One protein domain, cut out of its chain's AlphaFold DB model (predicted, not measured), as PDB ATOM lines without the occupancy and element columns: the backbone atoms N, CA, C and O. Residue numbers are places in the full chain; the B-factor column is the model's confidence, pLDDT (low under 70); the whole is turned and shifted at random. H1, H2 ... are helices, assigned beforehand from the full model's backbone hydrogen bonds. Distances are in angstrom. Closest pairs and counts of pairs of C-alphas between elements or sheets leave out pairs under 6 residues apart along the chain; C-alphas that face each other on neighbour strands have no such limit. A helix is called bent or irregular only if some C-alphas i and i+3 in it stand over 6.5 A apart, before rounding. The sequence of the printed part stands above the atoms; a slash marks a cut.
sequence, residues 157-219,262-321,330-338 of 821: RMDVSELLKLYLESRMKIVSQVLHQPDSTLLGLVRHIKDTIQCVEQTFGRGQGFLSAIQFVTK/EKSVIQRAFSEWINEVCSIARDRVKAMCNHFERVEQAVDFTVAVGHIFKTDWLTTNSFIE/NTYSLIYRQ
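What this domain is: This is residues 157 to 219, 262 to 321 and 330 to 338 of the 821 residues of the protein "Conserved oligomeric Golgi complex subunit 1" of Meloidogyne enterolobii (UniProt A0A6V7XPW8). Three long helices, H1, H2 and H4, lie side by side as a triangular up-and-down bundle, and H5 is a fourth long helix alongside one end of H2, shifted along it. Short H6 packs on the side of H4 near H5, while H3 turns off the other end of H2, where residues 214 to 219 stick out. The printed part has 132 residues and six named helices, H1 to H6 in chain order, with no named strand; the class is all helix. It is only just compact, close to loose, with a radius of gyration of the C-alphas of 16.5 A, and only just elongated, spanning 59 by 30 by 22 A.

Where its parts are: H1, residues 160 to 180, begins at C-alpha 160 (-53.531, 40.907, -11.462) and is 30.6 A long. H2 is residues 186 to 203, 25.8 A, and H3 residues 209 to 217. H4, residues 263 to 289, is the longest by residues and measures 35.0 A; it is irregular, with C-alphas 280 and 283 7.2 A apart, and has a kink of 50 degrees near residue 283. H5 is residues 295 to 310, 22.0 A. H6, residues 331 to 338, ends at C-alpha 338 (-42.724, 17.582, -21.412).

How they stand to each other: H1, H2 and H4 form a bundle, up and down, each helix running against the one before it in the chain. H1 and H2 are a helical hairpin: they touch at a shallow tilt of 12 degrees, opposite ways, the closest C-alphas being those of Val 175 and His 192 at 7.0 A. H1 and H4 touch at a shallow tilt of 4 degrees, the same way, closest at Met 172 and Val 277, whose C-alphas are 7.0 A apart. H2 and H4 are close but not clearly touching, with the C-alphas of Leu 186 and Val 285 closest at 6.9 A. H2 is the hub, touching three helices. Its residues 202 to 203 touch H3, only at the corner, and the C-alphas of Thr 203 and Gly 209 are closest at 4.4 A. Its residues 187 to 191 touch residues 301 to 308 of H5 at a shallow tilt of 3 degrees, the same way, with the C-alphas of Leu 187 and Val 305 closest at 6.9 A. Residues 274 to 278 of H4 only just touch H6, with 3 pairs of C-alphas within 8 A, the closest being those of Cys 278 and Gln 338 at 6.1 A. In H1, H2, H3, H5 and H6 every O i to N i+4 pair is within hydrogen-bond range; in H4 it is 21 of 23.

The domain as a whole: The farthest C-alphas, of Lys 219 and Arg 294, are 59.2 A apart. Residues 220 to 261 and 322 to 329 are not printed, with C-alpha gaps of 24.7 A and 10.5 A. The links printed whole are tight. Mean pLDDT of the printed part is 77.4, and it is under 70 at residues 206 to 207, 262 to 264, 309 to 321 and 330 to 334.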
ATOM      1  N   ARG A 157     -62.239  44.197  -6.511       72.56
ATOM      2  CA  ARG A 157     -61.344  43.653  -5.489       72.56
ATOM      3  C   ARG A 157     -60.246  42.746  -6.036       72.56
ATOM      4  O   ARG A 157     -59.311  42.531  -5.266       72.56
ATOM      5  N   MET A 158     -60.361  42.272  -7.279       76.31
ATOM      6  CA  MET A 158     -59.420  41.321  -7.874       76.31
ATOM      7  C   MET A 158     -58.055  41.952  -8.139       76.31
ATOM      8  O   MET A 158     -57.961  43.116  -8.533       76.31
ATOM      9  N   ASP A 159     -57.000  41.171  -7.936       78.69
ATOM     10  CA  ASP A 159     -55.639  41.549  -8.297       78.69
ATOM     11  C   ASP A 159     -55.234  40.982  -9.676       78.69
ATOM     12  O   ASP A 159     -55.943  40.194 -10.303       78.69
ATOM     13  N   VAL A 160     -54.068  41.402 -10.179       79.69
ATOM     14  CA  VAL A 160     -53.531  40.907 -11.462       79.69
ATOM     15  C   VAL A 160     -53.271  39.390 -11.416       79.69
ATOM     16  O   VAL A 160     -53.359  38.722 -12.442       79.69
ATOM     17  N   SER A 161     -52.989  38.838 -10.230       80.81
ATOM     18  CA  SER A 161     -52.678  37.416 -10.022       80.81
ATOM     19  C   SER A 161     -53.906  36.543 -10.235       80.81
ATOM     20  O   SER A 161     -53.859  35.533 -10.931       80.81
ATOM     21  N   GLU A 162     -55.018  36.951  -9.637       84.31
ATOM     22  CA  GLU A 162     -56.319  36.311  -9.739       84.31
ATOM     23  C   GLU A 162     -56.858  36.408 -11.166       84.31
ATOM     24  O   GLU A 162     -57.431  35.442 -11.661       84.31
ATOM     25  N   LEU A 163     -56.620  37.525 -11.863       85.94
ATOM     26  CA  LEU A 163     -56.976  37.672 -13.279       85.94
ATOM     27  C   LEU A 163     -56.132  36.773 -14.194       85.94
ATOM     28  O   LEU A 163     -56.680  36.154 -15.107       85.94
ATOM     29  N   LEU A 164     -54.825  36.647 -13.935       86.69
ATOM     30  CA  LEU A 164     -53.957  35.709 -14.654       86.69
ATOM     31  C   LEU A 164     -54.404  34.259 -14.427       86.69
ATOM     32  O   LEU A 164     -54.511  33.498 -15.386       86.69
ATOM     33  N   LYS A 165     -54.709  33.881 -13.180       88.00
ATOM     34  CA  LYS A 165     -55.246  32.551 -12.861       88.00
ATOM     35  C   LYS A 165     -56.567  32.287 -13.574       88.00
ATOM     36  O   LYS A 165     -56.704  31.244 -14.197       88.00
ATOM     37  N   LEU A 166     -57.491  33.250 -13.569       88.31
ATOM     38  CA  LEU A 166     -58.773  33.136 -14.269       88.31
ATOM     39  C   LEU A 166     -58.579  32.914 -15.779       88.31
ATOM     40  O   LEU A 166     -59.247  32.066 -16.376       88.31
ATOM     41  N   TYR A 167     -57.633  33.623 -16.401       89.62
ATOM     42  CA  TYR A 167     -57.273  33.391 -17.801       89.62
ATOM     43  C   TYR A 167     -56.698  31.981 -18.022       89.62
ATOM     44  O   TYR A 167     -57.153  31.254 -18.900       89.62
ATOM     45  N   LEU A 168     -55.735  31.547 -17.207       88.94
ATOM     46  CA  LEU A 168     -55.112  30.228 -17.357       88.94
ATOM     47  C   LEU A 168     -56.101  29.074 -17.112       88.94
ATOM     48  O   LEU A 168     -56.087  28.092 -17.856       88.94
ATOM     49  N   GLU A 169     -56.998  29.204 -16.134       90.25
ATOM     50  CA  GLU A 169     -58.058  28.228 -15.843       90.25
ATOM     51  C   GLU A 169     -59.093  28.145 -16.975       90.25
ATOM     52  O   GLU A 169     -59.485  27.048 -17.381       90.25
ATOM     53  N   SER A 170     -59.520  29.283 -17.534       88.81
ATOM     54  CA  SER A 170     -60.438  29.294 -18.686       88.81
ATOM     55  C   SER A 170     -59.789  28.688 -19.936       88.81
ATOM     56  O   SER A 170     -60.410  27.865 -20.615       88.81
ATOM     57  N   ARG A 171     -58.507  28.974 -20.193       89.31
ATOM     58  CA  ARG A 171     -57.735  28.331 -21.271       89.31
ATOM     59  C   ARG A 171     -57.543  26.837 -21.042       89.31
ATOM     60  O   ARG A 171     -57.657  26.068 -21.993       89.31
ATOM     61  N   MET A 172     -57.320  26.405 -19.800       88.38
ATOM     62  CA  MET A 172     -57.216  24.984 -19.452       88.38
ATOM     63  C   MET A 172     -58.505  24.225 -19.789       88.38
ATOM     64  O   MET A 172     -58.444  23.135 -20.365       88.38
ATOM     65  N   LYS A 173     -59.678  24.804 -19.493       87.62
ATOM     66  CA  LYS A 173     -60.978  24.202 -19.841       87.62
ATOM     67  C   LYS A 173     -61.117  23.992 -21.346       87.62
ATOM     68  O   LYS A 173     -61.549  22.922 -21.764       87.62
ATOM     69  N   ILE A 174     -60.701  24.962 -22.157       85.69
ATOM     70  CA  ILE A 174     -60.788  24.862 -23.621       85.69
ATOM     71  C   ILE A 174     -59.786  23.866 -24.177       85.69
ATOM     72  O   ILE A 174     -60.165  23.024 -24.982       85.69
ATOM     73  N   VAL A 175     -58.531  23.896 -23.720       85.44
ATOM     74  CA  VAL A 175     -57.534  22.892 -24.121       85.44
ATOM     75  C   VAL A 175     -58.033  21.489 -23.771       85.44
ATOM     76  O   VAL A 175     -57.958  20.585 -24.601       85.44
ATOM     77  N   SER A 176     -58.634  21.320 -22.592       85.06
ATOM     78  CA  SER A 176     -59.258  20.061 -22.186       85.06
ATOM     79  C   SER A 176     -60.422  19.678 -23.102       85.06
ATOM     80  O   SER A 176     -60.472  18.542 -23.558       85.06
ATOM     81  N   GLN A 177     -61.330  20.596 -23.442       85.19
ATOM     82  CA  GLN A 177     -62.427  20.321 -24.381       85.19
ATOM     83  C   GLN A 177     -61.910  19.919 -25.768       85.19
ATOM     84  O   GLN A 177     -62.371  18.920 -26.318       85.19
ATOM     85  N   VAL A 178     -60.914  20.635 -26.298       83.19
ATOM     86  CA  VAL A 178     -60.277  20.328 -27.586       83.19
ATOM     87  C   VAL A 178     -59.643  18.939 -27.550       83.19
ATOM     88  O   VAL A 178     -59.846  18.169 -28.476       83.19
ATOM     89  N   LEU A 179     -58.957  18.554 -26.470       81.19
ATOM     90  CA  LEU A 179     -58.356  17.217 -26.340       81.19
ATOM     91  C   LEU A 179     -59.376  16.064 -26.419       81.19
ATOM     92  O   LEU A 179     -59.024  14.972 -26.870       81.19
ATOM     93  N   HIS A 180     -60.622  16.296 -25.994       80.81
ATOM     94  CA  HIS A 180     -61.695  15.295 -26.023       80.81
ATOM     95  C   HIS A 180     -62.454  15.261 -27.359       80.81
ATOM     96  O   HIS A 180     -63.199  14.310 -27.608       80.81
ATOM     97  N   GLN A 181     -62.267  16.254 -28.232       83.12
ATOM     98  CA  GLN A 181     -62.894  16.262 -29.549       83.12
ATOM     99  C   GLN A 181     -62.235  15.228 -30.483       83.12
ATOM    100  O   GLN A 181     -61.008  15.063 -30.464       83.12
ATOM    101  N   PRO A 182     -63.022  14.531 -31.324       70.75
ATOM    102  CA  PRO A 182     -62.500  13.529 -32.254       70.75
ATOM    103  C   PRO A 182     -61.616  14.145 -33.348       70.75
ATOM    104  O   PRO A 182     -60.634  13.525 -33.736       70.75
ATOM    105  N   ASP A 183     -61.901  15.384 -33.762       74.62
ATOM    106  CA  ASP A 183     -61.175  16.101 -34.826       74.62
ATOM    107  C   ASP A 183     -59.923  16.837 -34.318       74.62
ATOM    108  O   ASP A 183     -59.310  17.643 -35.026       74.62
ATOM    109  N   SER A 184     -59.540  16.597 -33.064       79.06
ATOM    110  CA  SER A 184     -58.383  17.250 -32.469       79.06
ATOM    111  C   SER A 184     -57.089  16.786 -33.127       79.06
ATOM    112  O   SER A 184     -56.813  15.599 -33.280       79.06
ATOM    113  N   THR A 185     -56.265  17.757 -33.517       83.19
ATOM    114  CA  THR A 185     -54.946  17.493 -34.092       83.19
ATOM    115  C   THR A 185     -53.861  17.861 -33.091       83.19
ATOM    116  O   THR A 185     -53.956  18.877 -32.397       83.19
ATOM    117  N   LEU A 186     -52.777  17.079 -33.063       80.44
ATOM    118  CA  LEU A 186     -51.573  17.404 -32.288       80.44
ATOM    119  C   LEU A 186     -51.055  18.814 -32.610       80.44
ATOM    120  O   LEU A 186     -50.651  19.556 -31.720       80.44
ATOM    121  N   LEU A 187     -51.123  19.208 -33.885       82.12
ATOM    122  CA  LEU A 187     -50.727  20.541 -34.328       82.12
ATOM    123  C   LEU A 187     -51.644  21.634 -33.761       82.12
ATOM    124  O   LEU A 187     -51.162  22.695 -33.372       82.12
ATOM    125  N   GLY A 188     -52.953  21.373 -33.699       81.94
ATOM    126  CA  GLY A 188     -53.930  22.253 -33.063       81.94
ATOM    127  C   GLY A 188     -53.637  22.448 -31.577       81.94
ATOM    128  O   GLY A 188     -53.589  23.583 -31.116       81.94
ATOM    129  N   LEU A 189     -53.335  21.371 -30.846       84.12
ATOM    130  CA  LEU A 189     -52.940  21.447 -29.435       84.12
ATOM    131  C   LEU A 189     -51.696  22.324 -29.234       84.12
ATOM    132  O   LEU A 189     -51.706  23.233 -28.405       84.12
ATOM    133  N   VAL A 190     -50.638  22.089 -30.018       83.44
ATOM    134  CA  VAL A 190     -49.400  22.883 -29.938       83.44
ATOM    135  C   VAL A 190     -49.667  24.358 -30.271       83.44
ATOM    136  O   VAL A 190     -49.097  25.238 -29.626       83.44
ATOM    137  N   ARG A 191     -50.569  24.652 -31.220       84.19
ATOM    138  CA  ARG A 191     -51.012  26.026 -31.514       84.19
ATOM    139  C   ARG A 191     -51.766  26.654 -30.344       84.19
ATOM    140  O   ARG A 191     -51.404  27.749 -29.949       84.19
ATOM    141  N   HIS A 192     -52.716  25.956 -29.723       84.56
ATOM    142  CA  HIS A 192     -53.429  26.485 -28.553       84.56
ATOM    143  C   HIS A 192     -52.489  26.811 -27.388       84.56
ATOM    144  O   HIS A 192     -52.677  27.830 -26.715       84.56
ATOM    145  N   ILE A 193     -51.464  25.982 -27.163       83.62
ATOM    146  CA  ILE A 193     -50.414  26.260 -26.177       83.62
ATOM    147  C   ILE A 193     -49.661  27.530 -26.583       83.62
ATOM    148  O   ILE A 193     -49.622  28.476 -25.803       83.62
ATOM    149  N   LYS A 194     -49.151  27.606 -27.817       82.12
ATOM    150  CA  LYS A 194     -48.447  28.788 -28.337       82.12
ATOM    151  C   LYS A 194     -49.264  30.078 -28.210       82.12
ATOM    152  O   LYS A 194     -48.748  31.082 -27.728       82.12
ATOM    153  N   ASP A 195     -50.523  30.047 -28.623       83.88
ATOM    154  CA  ASP A 195     -51.419  31.201 -28.625       83.88
ATOM    155  C   ASP A 195     -51.663  31.713 -27.201       83.88
ATOM    156  O   ASP A 195     -51.606  32.915 -26.944       83.88
ATOM    157  N   THR A 196     -51.850  30.793 -26.249       85.88
ATOM    158  CA  THR A 196     -51.993  31.136 -24.825       85.88
ATOM    159  C   THR A 196     -50.739  31.840 -24.312       85.88
ATOM    160  O   THR A 196     -50.826  32.823 -23.582       85.88
ATOM    161  N   ILE A 197     -49.565  31.380 -24.740       79.12
ATOM    162  CA  ILE A 197     -48.266  31.907 -24.307       79.12
ATOM    163  C   ILE A 197     -48.039  33.310 -24.837       79.12
ATOM    164  O   ILE A 197     -47.722  34.220 -24.071       79.12
ATOM    165  N   GLN A 198     -48.261  33.494 -26.136       80.62
ATOM    166  CA  GLN A 198     -48.171  34.804 -26.765       80.62
ATOM    167  C   GLN A 198     -49.165  35.780 -26.133       80.62
ATOM    168  O   GLN A 198     -48.804  36.918 -25.840       80.62
ATOM    169  N   CYS A 199     -50.391  35.336 -25.852       85.31
ATOM    170  CA  CYS A 199     -51.387  36.169 -25.197       85.31
ATOM    171  C   CYS A 199     -50.946  36.582 -23.785       85.31
ATOM    172  O   CYS A 199     -50.951  37.776 -23.484       85.31
ATOM    173  N   VAL A 200     -50.485  35.658 -22.932       83.12
ATOM    174  CA  VAL A 200     -50.006  35.994 -21.572       83.12
ATOM    175  C   VAL A 200     -48.845  36.988 -21.615       83.12
ATOM    176  O   VAL A 200     -48.827  37.956 -20.851       83.12
ATOM    177  N   GLU A 201     -47.895  36.803 -22.530       78.00
ATOM    178  CA  GLU A 201     -46.743  37.697 -22.653       78.00
ATOM    179  C   GLU A 201     -47.144  39.122 -23.071       78.00
ATOM    180  O   GLU A 201     -46.609  40.103 -22.542       78.00
ATOM    181  N   GLN A 202     -48.101  39.257 -23.992       83.06
ATOM    182  CA  GLN A 202     -48.585  40.558 -24.463       83.06
ATOM    183  C   GLN A 202     -49.503  41.245 -23.439       83.06
ATOM    184  O   GLN A 202     -49.442  42.463 -23.254       83.06
ATOM    185  N   THR A 203     -50.336  40.477 -22.737       83.06
ATOM    186  CA  THR A 203     -51.338  41.008 -21.798       83.06
ATOM    187  C   THR A 203     -50.758  41.322 -20.419       83.06
ATOM    188  O   THR A 203     -50.922  42.446 -19.938       83.06
ATOM    189  N   PHE A 204     -50.048  40.369 -19.809       80.94
ATOM    190  CA  PHE A 204     -49.514  40.455 -18.444       80.94
ATOM    191  C   PHE A 204     -47.991  40.654 -18.393       80.94
ATOM    192  O   PHE A 204     -47.476  41.172 -17.404       80.94
ATOM    193  N   GLY A 205     -47.271  40.234 -19.438       74.12
ATOM    194  CA  GLY A 205     -45.812  40.299 -19.527       74.12
ATOM    195  C   GLY A 205     -45.272  41.632 -20.063       74.12
ATOM    196  O   GLY A 205     -45.535  42.708 -19.524       74.12
ATOM    197  N   ARG A 206     -44.454  41.567 -21.123       65.81
ATOM    198  CA  ARG A 206     -43.753  42.726 -21.709       65.81
ATOM    199  C   ARG A 206     -44.684  43.703 -22.414       65.81
ATOM    200  O   ARG A 206     -44.408  44.898 -22.399       65.81
ATOM    201  N   GLY A 207     -45.754  43.202 -23.032       66.06
ATOM    202  CA  GLY A 207     -46.681  44.047 -23.787       66.06
ATOM    203  C   GLY A 207     -47.480  45.001 -22.899       66.06
ATOM    204  O   GLY A 207     -47.969  46.012 -23.392       66.06
ATOM    205  N   GLN A 208     -47.580  44.712 -21.590       75.12
ATOM    206  CA  GLN A 208     -48.327  45.508 -20.608       75.12
ATOM    207  C   GLN A 208     -49.742  45.879 -21.086       75.12
ATOM    208  O   GLN A 208     -50.285  46.921 -20.699       75.12
ATOM    209  N   GLY A 209     -50.347  45.044 -21.938       80.75
ATOM    210  CA  GLY A 209     -51.608  45.359 -22.600       80.75
ATOM    211  C   GLY A 209     -52.726  45.588 -21.590       80.75
ATOM    212  O   GLY A 209     -53.462  46.567 -21.695       80.75
ATOM    213  N   PHE A 210     -52.808  44.741 -20.561       84.44
ATOM    214  CA  PHE A 210     -53.830  44.860 -19.525       84.44
ATOM    215  C   PHE A 210     -53.645  46.118 -18.667       84.44
ATOM    216  O   PHE A 210     -54.603  46.847 -18.421       84.44
ATOM    217  N   LEU A 211     -52.404  46.409 -18.256       80.38
ATOM    218  CA  LEU A 211     -52.095  47.612 -17.479       80.38
ATOM    219  C   LEU A 211     -52.473  48.875 -18.267       80.38
ATOM    220  O   LEU A 211     -53.095  49.782 -17.723       80.38
ATOM    221  N   SER A 212     -52.140  48.898 -19.558       81.88
ATOM    222  CA  SER A 212     -52.463  50.001 -20.467       81.88
ATOM    223  C   SER A 212     -53.975  50.155 -20.653       81.88
ATOM    224  O   SER A 212     -54.492  51.270 -20.598       81.88
ATOM    225  N   ALA A 213     -54.698  49.043 -20.819       84.31
ATOM    226  CA  ALA A 213     -56.152  49.035 -20.943       84.31
ATOM    227  C   ALA A 213     -56.831  49.572 -19.674       84.31
ATOM    228  O   ALA A 213     -57.673  50.465 -19.762       84.31
ATOM    229  N   ILE A 214     -56.417  49.122 -18.485       81.69
ATOM    230  CA  ILE A 214     -56.958  49.637 -17.220       81.69
ATOM    231  C   ILE A 214     -56.611  51.111 -17.010       81.69
ATOM    232  O   ILE A 214     -57.484  51.878 -16.604       81.69
ATOM    233  N   GLN A 215     -55.386  51.551 -17.313       81.88
ATOM    234  CA  GLN A 215     -55.020  52.975 -17.244       81.88
ATOM    235  C   GLN A 215     -55.887  53.845 -18.163       81.88
ATOM    236  O   GLN A 215     -56.194  54.990 -17.836       81.88
ATOM    237  N   PHE A 216     -56.296  53.305 -19.310       82.56
ATOM    238  CA  PHE A 216     -57.176  54.000 -20.238       82.56
ATOM    239  C   PHE A 216     -58.615  54.082 -19.715       82.56
ATOM    240  O   PHE A 216     -59.183  55.172 -19.692       82.56
ATOM    241  N   VAL A 217     -59.164  52.965 -19.226       82.38
ATOM    242  CA  VAL A 217     -60.519  52.886 -18.649       82.38
ATOM    243  C   VAL A 217     -60.658  53.768 -17.404       82.38
ATOM    244  O   VAL A 217     -61.673  54.426 -17.204       82.38
ATOM    245  N   THR A 218     -59.611  53.841 -16.584       78.88
ATOM    246  CA  THR A 218     -59.581  54.646 -15.350       78.88
ATOM    247  C   THR A 218     -59.352  56.139 -15.582       78.88
ATOM    248  O   THR A 218     -59.415  56.930 -14.640       78.88
ATOM    249  N   LYS A 219     -59.100  56.574 -16.821       83.31
ATOM    250  CA  LYS A 219     -58.898  57.991 -17.128       83.31
ATOM    251  C   LYS A 219     -60.194  58.770 -16.888       83.31
ATOM    252  O   LYS A 219     -61.259  58.395 -17.373       83.31
ATOM    253  N   GLU A 262     -44.150  40.920 -10.374       63.88
ATOM    254  CA  GLU A 262     -42.797  40.415 -10.562       63.88
ATOM    255  C   GLU A 262     -42.808  39.282 -11.590       63.88
ATOM    256  O   GLU A 262     -43.676  38.403 -11.571       63.88
ATOM    257  N   LYS A 263     -41.821  39.291 -12.490       66.12
ATOM    258  CA  LYS A 263     -41.697  38.297 -13.564       66.12
ATOM    259  C   LYS A 263     -41.693  36.856 -13.029       66.12
ATOM    260  O   LYS A 263     -42.267  35.980 -13.669       66.12
ATOM    261  N   SER A 264     -41.133  36.646 -11.838       67.31
ATOM    262  CA  SER A 264     -41.081  35.365 -11.121       67.31
ATOM    263  C   SER A 264     -42.466  34.768 -10.823       67.31
ATOM    264  O   SER A 264     -42.654  33.552 -10.883       67.31
ATOM    265  N   VAL A 265     -43.472  35.603 -10.541       72.62
ATOM    266  CA  VAL A 265     -44.842  35.154 -10.237       72.62
ATOM    267  C   VAL A 265     -45.537  34.655 -11.499       72.62
ATOM    268  O   VAL A 265     -46.144  33.584 -11.480       72.62
ATOM    269  N   ILE A 266     -45.387  35.392 -12.602       72.56
ATOM    270  CA  ILE A 266     -45.934  35.019 -13.911       72.56
ATOM    271  C   ILE A 266     -45.272  33.725 -14.399       72.56
ATOM    272  O   ILE A 266     -45.967  32.805 -14.819       72.56
ATOM    273  N   GLN A 267     -43.947  33.610 -14.274       70.69
ATOM    274  CA  GLN A 267     -43.190  32.409 -14.653       70.69
ATOM    275  C   GLN A 267     -43.632  31.161 -13.893       70.69
ATOM    276  O   GLN A 267     -43.772  30.095 -14.492       70.69
ATOM    277  N   ARG A 268     -43.862  31.280 -12.582       77.44
ATOM    278  CA  ARG A 268     -44.298  30.155 -11.752       77.44
ATOM    279  C   ARG A 268     -45.706  29.696 -12.118       77.44
ATOM    280  O   ARG A 268     -45.880  28.517 -12.408       77.44
ATOM    281  N   ALA A 269     -46.669  30.618 -12.187       76.62
ATOM    282  CA  ALA A 269     -48.043  30.300 -12.589       76.62
ATOM    283  C   ALA A 269     -48.091  29.667 -13.989       76.62
ATOM    284  O   ALA A 269     -48.853  28.741 -14.256       76.62
ATOM    285  N   PHE A 270     -47.224  30.141 -14.877       76.50
ATOM    286  CA  PHE A 270     -47.109  29.635 -16.229       76.50
ATOM    287  C   PHE A 270     -46.464  28.241 -16.310       76.50
ATOM    288  O   PHE A 270     -46.950  27.373 -17.033       76.50
ATOM    289  N   SER A 271     -45.401  28.000 -15.542       76.88
ATOM    290  CA  SER A 271     -44.748  26.688 -15.470       76.88
ATOM    291  C   SER A 271     -45.677  25.636 -14.864       76.88
ATOM    292  O   SER A 271     -45.738  24.510 -15.354       76.88
ATOM    293  N   GLU A 272     -46.436  26.005 -13.828       82.75
ATOM    294  CA  GLU A 272     -47.493  25.171 -13.243       82.75
ATOM    295  C   GLU A 272     -48.553  24.813 -14.296       82.75
ATOM    296  O   GLU A 272     -48.850  23.632 -14.479       82.75
ATOM    297  N   TRP A 273     -49.027  25.799 -15.065       86.50
ATOM    298  CA  TRP A 273     -50.004  25.577 -16.133       86.50
ATOM    299  C   TRP A 273     -49.480  24.672 -17.257       86.50
ATOM    300  O   TRP A 273     -50.176  23.738 -17.648       86.50
ATOM    301  N   ILE A 274     -48.251  24.880 -17.758       82.62
ATOM    302  CA  ILE A 274     -47.660  23.987 -18.775       82.62
ATOM    303  C   ILE A 274     -47.571  22.561 -18.236       82.62
ATOM    304  O   ILE A 274     -47.942  21.624 -18.941       82.62
ATOM    305  N   ASN A 275     -47.076  22.381 -17.008       83.12
ATOM    306  CA  ASN A 275     -46.934  21.054 -16.413       83.12
ATOM    307  C   ASN A 275     -48.284  20.333 -16.339       83.12
ATOM    308  O   ASN A 275     -48.366  19.146 -16.658       83.12
ATOM    309  N   GLU A 276     -49.339  21.052 -15.963       86.25
ATOM    310  CA  GLU A 276     -50.697  20.522 -15.889       86.25
ATOM    311  C   GLU A 276     -51.263  20.192 -17.281       86.25
ATOM    312  O   GLU A 276     -51.715  19.064 -17.494       86.25
ATOM    313  N   VAL A 277     -51.140  21.096 -18.266       85.56
ATOM    314  CA  VAL A 277     -51.573  20.848 -19.657       85.56
ATOM    315  C   VAL A 277     -50.845  19.640 -20.238       85.56
ATOM    316  O   VAL A 277     -51.477  18.741 -20.792       85.56
ATOM    317  N   CYS A 278     -49.519  19.592 -20.106       83.31
ATOM    318  CA  CYS A 278     -48.700  18.488 -20.596       83.31
ATOM    319  C   CYS A 278     -49.051  17.174 -19.892       83.31
ATOM    320  O   CYS A 278     -49.040  16.128 -20.536       83.31
ATOM    321  N   SER A 279     -49.390  17.205 -18.599       85.31
ATOM    322  CA  SER A 279     -49.837  16.020 -17.860       85.31
ATOM    323  C   SER A 279     -51.170  15.489 -18.389       85.31
ATOM    324  O   SER A 279     -51.285  14.292 -18.638       85.31
ATOM    325  N   ILE A 280     -52.156  16.365 -18.607       84.00
ATOM    326  CA  ILE A 280     -53.482  15.992 -19.129       84.00
ATOM    327  C   ILE A 280     -53.383  15.521 -20.587       84.00
ATOM    328  O   ILE A 280     -54.043  14.564 -20.993       84.00
ATOM    329  N   ALA A 281     -52.538  16.171 -21.388       84.62
ATOM    330  CA  ALA A 281     -52.398  15.863 -22.802       84.62
ATOM    331  C   ALA A 281     -51.600  14.580 -23.076       84.62
ATOM    332  O   ALA A 281     -51.792  13.990 -24.137       84.62
ATOM    333  N   ARG A 282     -50.721  14.129 -22.170       83.06
ATOM    334  CA  ARG A 282     -49.723  13.075 -22.444       83.06
ATOM    335  C   ARG A 282     -50.321  11.778 -22.988       83.06
ATOM    336  O   ARG A 282     -49.845  11.267 -24.001       83.06
ATOM    337  N   ASP A 283     -51.378  11.267 -22.361       82.50
ATOM    338  CA  ASP A 283     -52.008  10.009 -22.780       82.50
ATOM    339  C   ASP A 283     -52.666  10.139 -24.156       82.50
ATOM    340  O   ASP A 283     -52.546   9.258 -25.012       82.50
ATOM    341  N   ARG A 284     -53.304  11.285 -24.409       81.62
ATOM    342  CA  ARG A 284     -53.915  11.584 -25.704       81.62
ATOM    343  C   ARG A 284     -52.856  11.808 -26.780       81.62
ATOM    344  O   ARG A 284     -53.028  11.317 -27.889       81.62
ATOM    345  N   VAL A 285     -51.755  12.487 -26.462       83.25
ATOM    346  CA  VAL A 285     -50.610  12.682 -27.363       83.25
ATOM    347  C   VAL A 285     -50.007  11.335 -27.738       83.25
ATOM    348  O   VAL A 285     -49.800  11.080 -28.921       83.25
ATOM    349  N   LYS A 286     -49.825  10.427 -26.772       84.00
ATOM    350  CA  LYS A 286     -49.369   9.056 -27.034       84.00
ATOM    351  C   LYS A 286     -50.322   8.292 -27.949       84.00
ATOM    352  O   LYS A 286     -49.874   7.681 -28.917       84.00
ATOM    353  N   ALA A 287     -51.628   8.369 -27.693       82.50
ATOM    354  CA  ALA A 287     -52.627   7.769 -28.568       82.50
ATOM    355  C   ALA A 287     -52.580   8.369 -29.983       82.50
ATOM    356  O   ALA A 287     -52.563   7.623 -30.955       82.50
ATOM    357  N   MET A 288     -52.503   9.695 -30.117       82.62
ATOM    358  CA  MET A 288     -52.435  10.384 -31.410       82.62
ATOM    359  C   MET A 288     -51.150  10.050 -32.181       82.62
ATOM    360  O   MET A 288     -51.229   9.777 -33.374       82.62
ATOM    361  N   CYS A 289     -49.989   9.973 -31.522       84.56
ATOM    362  CA  CYS A 289     -48.740   9.550 -32.161       84.56
ATOM    363  C   CYS A 289     -48.833   8.121 -32.717       84.56
ATOM    364  O   CYS A 289     -48.322   7.852 -33.800       84.56
ATOM    365  N   ASN A 290     -49.544   7.211 -32.046       84.31
ATOM    366  CA  ASN A 290     -49.736   5.849 -32.555       84.31
ATOM    367  C   ASN A 290     -50.530   5.781 -33.873       84.31
ATOM    368  O   ASN A 290     -50.450   4.763 -34.552       84.31
ATOM    369  N   HIS A 291     -51.252   6.840 -34.264       85.25
ATOM    370  CA  HIS A 291     -51.973   6.890 -35.542       85.25
ATOM    371  C   HIS A 291     -51.064   7.179 -36.742       85.25
ATOM    372  O   HIS A 291     -51.514   7.058 -37.878       85.25
ATOM    373  N   PHE A 292     -49.800   7.565 -36.531       85.81
ATOM    374  CA  PHE A 292     -48.854   7.638 -37.640       85.81
ATOM    375  C   PHE A 292     -48.646   6.233 -38.204       85.81
ATOM    376  O   PHE A 292     -48.238   5.337 -37.468       85.81
ATOM    377  N   GLU A 293     -48.914   6.050 -39.497       84.19
ATOM    378  CA  GLU A 293     -48.743   4.770 -40.207       84.19
ATOM    379  C   GLU A 293     -47.434   4.722 -40.998       84.19
ATOM    380  O   GLU A 293     -46.925   3.649 -41.318       84.19
ATOM    381  N   ARG A 294     -46.886   5.891 -41.352       85.19
ATOM    382  CA  ARG A 294     -45.678   6.013 -42.172       85.19
ATOM    383  C   ARG A 294     -44.657   6.925 -41.521       85.19
ATOM    384  O   ARG A 294     -45.001   7.938 -40.915       85.19
ATOM    385  N   VAL A 295     -43.386   6.606 -41.754       86.56
ATOM    386  CA  VAL A 295     -42.236   7.405 -41.307       86.56
ATOM    387  C   VAL A 295     -42.326   8.847 -41.829       86.56
ATOM    388  O   VAL A 295     -42.043   9.782 -41.093       86.56
ATOM    389  N   GLU A 296     -42.788   9.039 -43.068       86.62
ATOM    390  CA  GLU A 296     -42.957  10.355 -43.711       86.62
ATOM    391  C   GLU A 296     -43.883  11.280 -42.914       86.62
ATOM    392  O   GLU A 296     -43.534  12.426 -42.660       86.62
ATOM    393  N   GLN A 297     -45.022  10.757 -42.450       87.06
ATOM    394  CA  GLN A 297     -46.006  11.528 -41.688       87.06
ATOM    395  C   GLN A 297     -45.424  12.009 -40.357       87.06
ATOM    396  O   GLN A 297     -45.648  13.151 -39.959       87.06
ATOM    397  N   ALA A 298     -44.653  11.147 -39.686       85.69
ATOM    398  CA  ALA A 298     -43.970  11.504 -38.453       85.69
ATOM    399  C   ALA A 298     -42.892  12.574 -38.704       85.69
ATOM    400  O   ALA A 298     -42.819  13.535 -37.947       85.69
ATOM    401  N   VAL A 299     -42.111  12.470 -39.789       86.00
ATOM    402  CA  VAL A 299     -41.128  13.505 -40.170       86.00
ATOM    403  C   VAL A 299     -41.809  14.837 -40.479       86.00
ATOM    404  O   VAL A 299     -41.390  15.864 -39.948       86.00
ATOM    405  N   ASP A 300     -42.848  14.834 -41.312       85.94
ATOM    406  CA  ASP A 300     -43.575  16.046 -41.701       85.94
ATOM    407  C   ASP A 300     -44.203  16.725 -40.481       85.94
ATOM    408  O   ASP A 300     -44.157  17.952 -40.349       85.94
ATOM    409  N   PHE A 301     -44.720  15.929 -39.543       86.12
ATOM    410  CA  PHE A 301     -45.186  16.417 -38.255       86.12
ATOM    411  C   PHE A 301     -44.055  17.057 -37.444       86.12
ATOM    412  O   PHE A 301     -44.199  18.207 -37.032       86.12
ATOM    413  N   THR A 302     -42.917  16.382 -37.256       83.31
ATOM    414  CA  THR A 302     -41.771  16.933 -36.511       83.31
ATOM    415  C   THR A 302     -41.243  18.216 -37.155       83.31
ATOM    416  O   THR A 302     -40.899  19.166 -36.454       83.31
ATOM    417  N   VAL A 303     -41.243  18.304 -38.489       83.94
ATOM    418  CA  VAL A 303     -40.901  19.524 -39.239       83.94
ATOM    419  C   VAL A 303     -41.914  20.635 -38.979       83.94
ATOM    420  O   VAL A 303     -41.514  21.753 -38.652       83.94
ATOM    421  N   ALA A 304     -43.213  20.351 -39.074       81.75
ATOM    422  CA  ALA A 304     -44.268  21.331 -38.819       81.75
ATOM    423  C   ALA A 304     -44.228  21.851 -37.374       81.75
ATOM    424  O   ALA A 304     -44.311  23.056 -37.138       81.75
ATOM    425  N   VAL A 305     -44.037  20.952 -36.412       78.50
ATOM    426  CA  VAL A 305     -43.870  21.269 -34.993       78.50
ATOM    427  C   VAL A 305     -42.603  22.096 -34.775       78.50
ATOM    428  O   VAL A 305     -42.659  23.155 -34.150       78.50
ATOM    429  N   GLY A 306     -41.489  21.693 -35.386       74.25
ATOM    430  CA  GLY A 306     -40.243  22.451 -35.398       74.25
ATOM    431  C   GLY A 306     -40.420  23.862 -35.961       74.25
ATOM    432  O   GLY A 306     -39.877  24.803 -35.396       74.25
ATOM    433  N   HIS A 307     -41.218  24.058 -37.013       75.88
ATOM    434  CA  HIS A 307     -41.544  25.392 -37.531       75.88
ATOM    435  C   HIS A 307     -42.384  26.222 -36.558       75.88
ATOM    436  O   HIS A 307     -42.100  27.406 -36.376       75.88
ATOM    437  N   ILE A 308     -43.384  25.622 -35.906       72.06
ATOM    438  CA  ILE A 308     -44.220  26.317 -34.913       72.06
ATOM    439  C   ILE A 308     -43.389  26.780 -33.716       72.06
ATOM    440  O   ILE A 308     -43.637  27.872 -33.195       72.06
ATOM    441  N   PHE A 309     -42.405  25.977 -33.309       66.62
ATOM    442  CA  PHE A 309     -41.471  26.317 -32.238       66.62
ATOM    443  C   PHE A 309     -40.327  27.246 -32.692       66.62
ATOM    444  O   PHE A 309     -39.831  28.012 -31.875       66.62
ATOM    445  N   LYS A 310     -39.930  27.238 -33.976       60.25
ATOM    446  CA  LYS A 310     -38.882  28.120 -34.541       60.25
ATOM    447  C   LYS A 310     -39.343  29.542 -34.843       60.25
ATOM    448  O   LYS A 310     -38.510  30.438 -34.843       60.25
ATOM    449  N   THR A 311     -40.619  29.771 -35.164       55.28
ATOM    450  CA  THR A 311     -41.131  31.147 -35.289       55.28
ATOM    451  C   THR A 311     -41.026  31.795 -33.923       55.28
ATOM    452  O   THR A 311     -41.781  31.357 -33.071       55.28
ATOM    453  N   ASP A 312     -40.125  32.760 -33.725       50.41
ATOM    454  CA  ASP A 312     -39.860  33.435 -32.449       50.41
ATOM    455  C   ASP A 312     -41.139  33.580 -31.610       50.41
ATOM    456  O   ASP A 312     -41.961  34.475 -31.831       50.41
ATOM    457  N   TRP A 313     -41.350  32.668 -30.653       58.50
ATOM    458  CA  TRP A 313     -42.243  32.975 -29.547       58.50
ATOM    459  C   TRP A 313     -41.502  34.118 -28.879       58.50
ATOM    460  O   TRP A 313     -40.353  33.935 -28.487       58.50
ATOM    461  N   LEU A 314     -42.053  35.327 -28.950       46.34
ATOM    462  CA  LEU A 314     -41.350  36.546 -28.580       46.34
ATOM    463  C   LEU A 314     -40.576  36.311 -27.264       46.34
ATOM    464  O   LEU A 314     -41.126  36.121 -26.199       46.34
ATOM    465  N   THR A 315     -39.249  36.222 -27.343       45.09
ATOM    466  CA  THR A 315     -38.332  36.375 -26.205       45.09
ATOM    467  C   THR A 315     -38.645  35.648 -24.871       45.09
ATOM    468  O   THR A 315     -38.419  36.227 -23.801       45.09
ATOM    469  N   THR A 316     -39.012  34.357 -24.862       42.91
ATOM    470  CA  THR A 316     -38.949  33.555 -23.611       42.91
ATOM    471  C   THR A 316     -37.529  33.374 -23.067       42.91
ATOM    472  O   THR A 316     -37.383  33.127 -21.874       42.91
ATOM    473  N   ASN A 317     -36.484  33.635 -23.866       42.12
ATOM    474  CA  ASN A 317     -35.093  33.676 -23.380       42.12
ATOM    475  C   ASN A 317     -34.885  34.688 -22.235       42.12
ATOM    476  O   ASN A 317     -33.942  34.574 -21.475       42.12
ATOM    477  N   SER A 318     -35.795  35.648 -22.048       43.78
ATOM    478  CA  SER A 318     -35.675  36.672 -21.001       43.78
ATOM    479  C   SER A 318     -36.520  36.447 -19.745       43.78
ATOM    480  O   SER A 318     -36.509  37.286 -18.840       43.78
ATOM    481  N   PHE A 319     -37.303  35.366 -19.708       44.66
ATOM    482  CA  PHE A 319     -38.062  34.974 -18.523       44.66
ATOM    483  C   PHE A 319     -37.340  33.872 -17.726       44.66
ATOM    484  O   PHE A 319     -37.816  33.521 -16.665       44.66
ATOM    485  N   ILE A 320     -36.216  33.312 -18.185       43.72
ATOM    486  CA  ILE A 320     -35.481  32.258 -17.445       43.72
ATOM    487  C   ILE A 320     -33.959  32.534 -17.422       43.72
ATOM    488  O   ILE A 320     -33.175  31.702 -16.991       43.72
ATOM    489  N   GLU A 321     -33.507  33.723 -17.832       40.59
ATOM    490  CA  GLU A 321     -32.119  34.156 -17.597       40.59
ATOM    491  C   GLU A 321     -31.979  34.765 -16.191       40.59
ATOM    492  O   GLU A 321     -31.848  35.975 -16.021       40.59
ATOM    493  N   ASN A 330     -32.938  26.142 -24.579       55.44
ATOM    494  CA  ASN A 330     -34.103  26.937 -24.961       55.44
ATOM    495  C   ASN A 330     -35.362  26.387 -24.266       55.44
ATOM    496  O   ASN A 330     -35.642  25.199 -24.378       55.44
ATOM    497  N   THR A 331     -36.184  27.233 -23.639       52.28
ATOM    498  CA  THR A 331     -37.480  26.865 -23.019       52.28
ATOM    499  C   THR A 331     -38.383  26.030 -23.951       52.28
ATOM    500  O   THR A 331     -39.191  25.219 -23.502       52.28
ATOM    501  N   TYR A 332     -38.191  26.171 -25.266       60.81
ATOM    502  CA  TYR A 332     -38.813  25.371 -26.323       60.81
ATOM    503  C   TYR A 332     -38.519  23.872 -26.236       60.81
ATOM    504  O   TYR A 332     -39.432  23.065 -26.423       60.81
ATOM    505  N   SER A 333     -37.280  23.483 -25.919       63.00
ATOM    506  CA  SER A 333     -36.928  22.070 -25.740       63.00
ATOM    507  C   SER A 333     -37.623  21.484 -24.514       63.00
ATOM    508  O   SER A 333     -37.986  20.313 -24.516       63.00
ATOM    509  N   LEU A 334     -37.897  22.311 -23.502       67.00
ATOM    510  CA  LEU A 334     -38.526  21.887 -22.256       67.00
ATOM    511  C   LEU A 334     -40.019  21.580 -22.448       67.00
ATOM    512  O   LEU A 334     -40.469  20.518 -22.024       67.00
ATOM    513  N   ILE A 335     -40.763  22.431 -23.166       71.69
ATOM    514  CA  ILE A 335     -42.178  22.174 -23.507       71.69
ATOM    515  C   ILE A 335     -42.297  20.964 -24.437       71.69
ATOM    516  O   ILE A 335     -43.118  20.079 -24.197       71.69
ATOM    517  N   TYR A 336     -41.449  20.885 -25.468       74.62
ATOM    518  CA  TYR A 336     -41.413  19.734 -26.372       74.62
ATOM    519  C   TYR A 336     -41.146  18.431 -25.603       74.62
ATOM    520  O   TYR A 336     -41.887  17.455 -25.745       74.62
ATOM    521  N   ARG A 337     -40.142  18.435 -24.717       75.75
ATOM    522  CA  ARG A 337     -39.784  17.288 -23.875       75.75
ATOM    523  C   ARG A 337     -40.902  16.907 -22.906       75.75
ATOM    524  O   ARG A 337     -41.123  15.723 -22.685       75.75
ATOM    525  N   GLN A 338     -41.621  17.868 -22.335       77.00
ATOM    526  CA  GLN A 338     -42.724  17.582 -21.412       77.00
ATOM    527  C   GLN A 338     -43.974  17.031 -22.107       77.00
ATOM    528  O   GLN A 338     -44.679  16.208 -21.512       77.00
TER     529      GLN A 338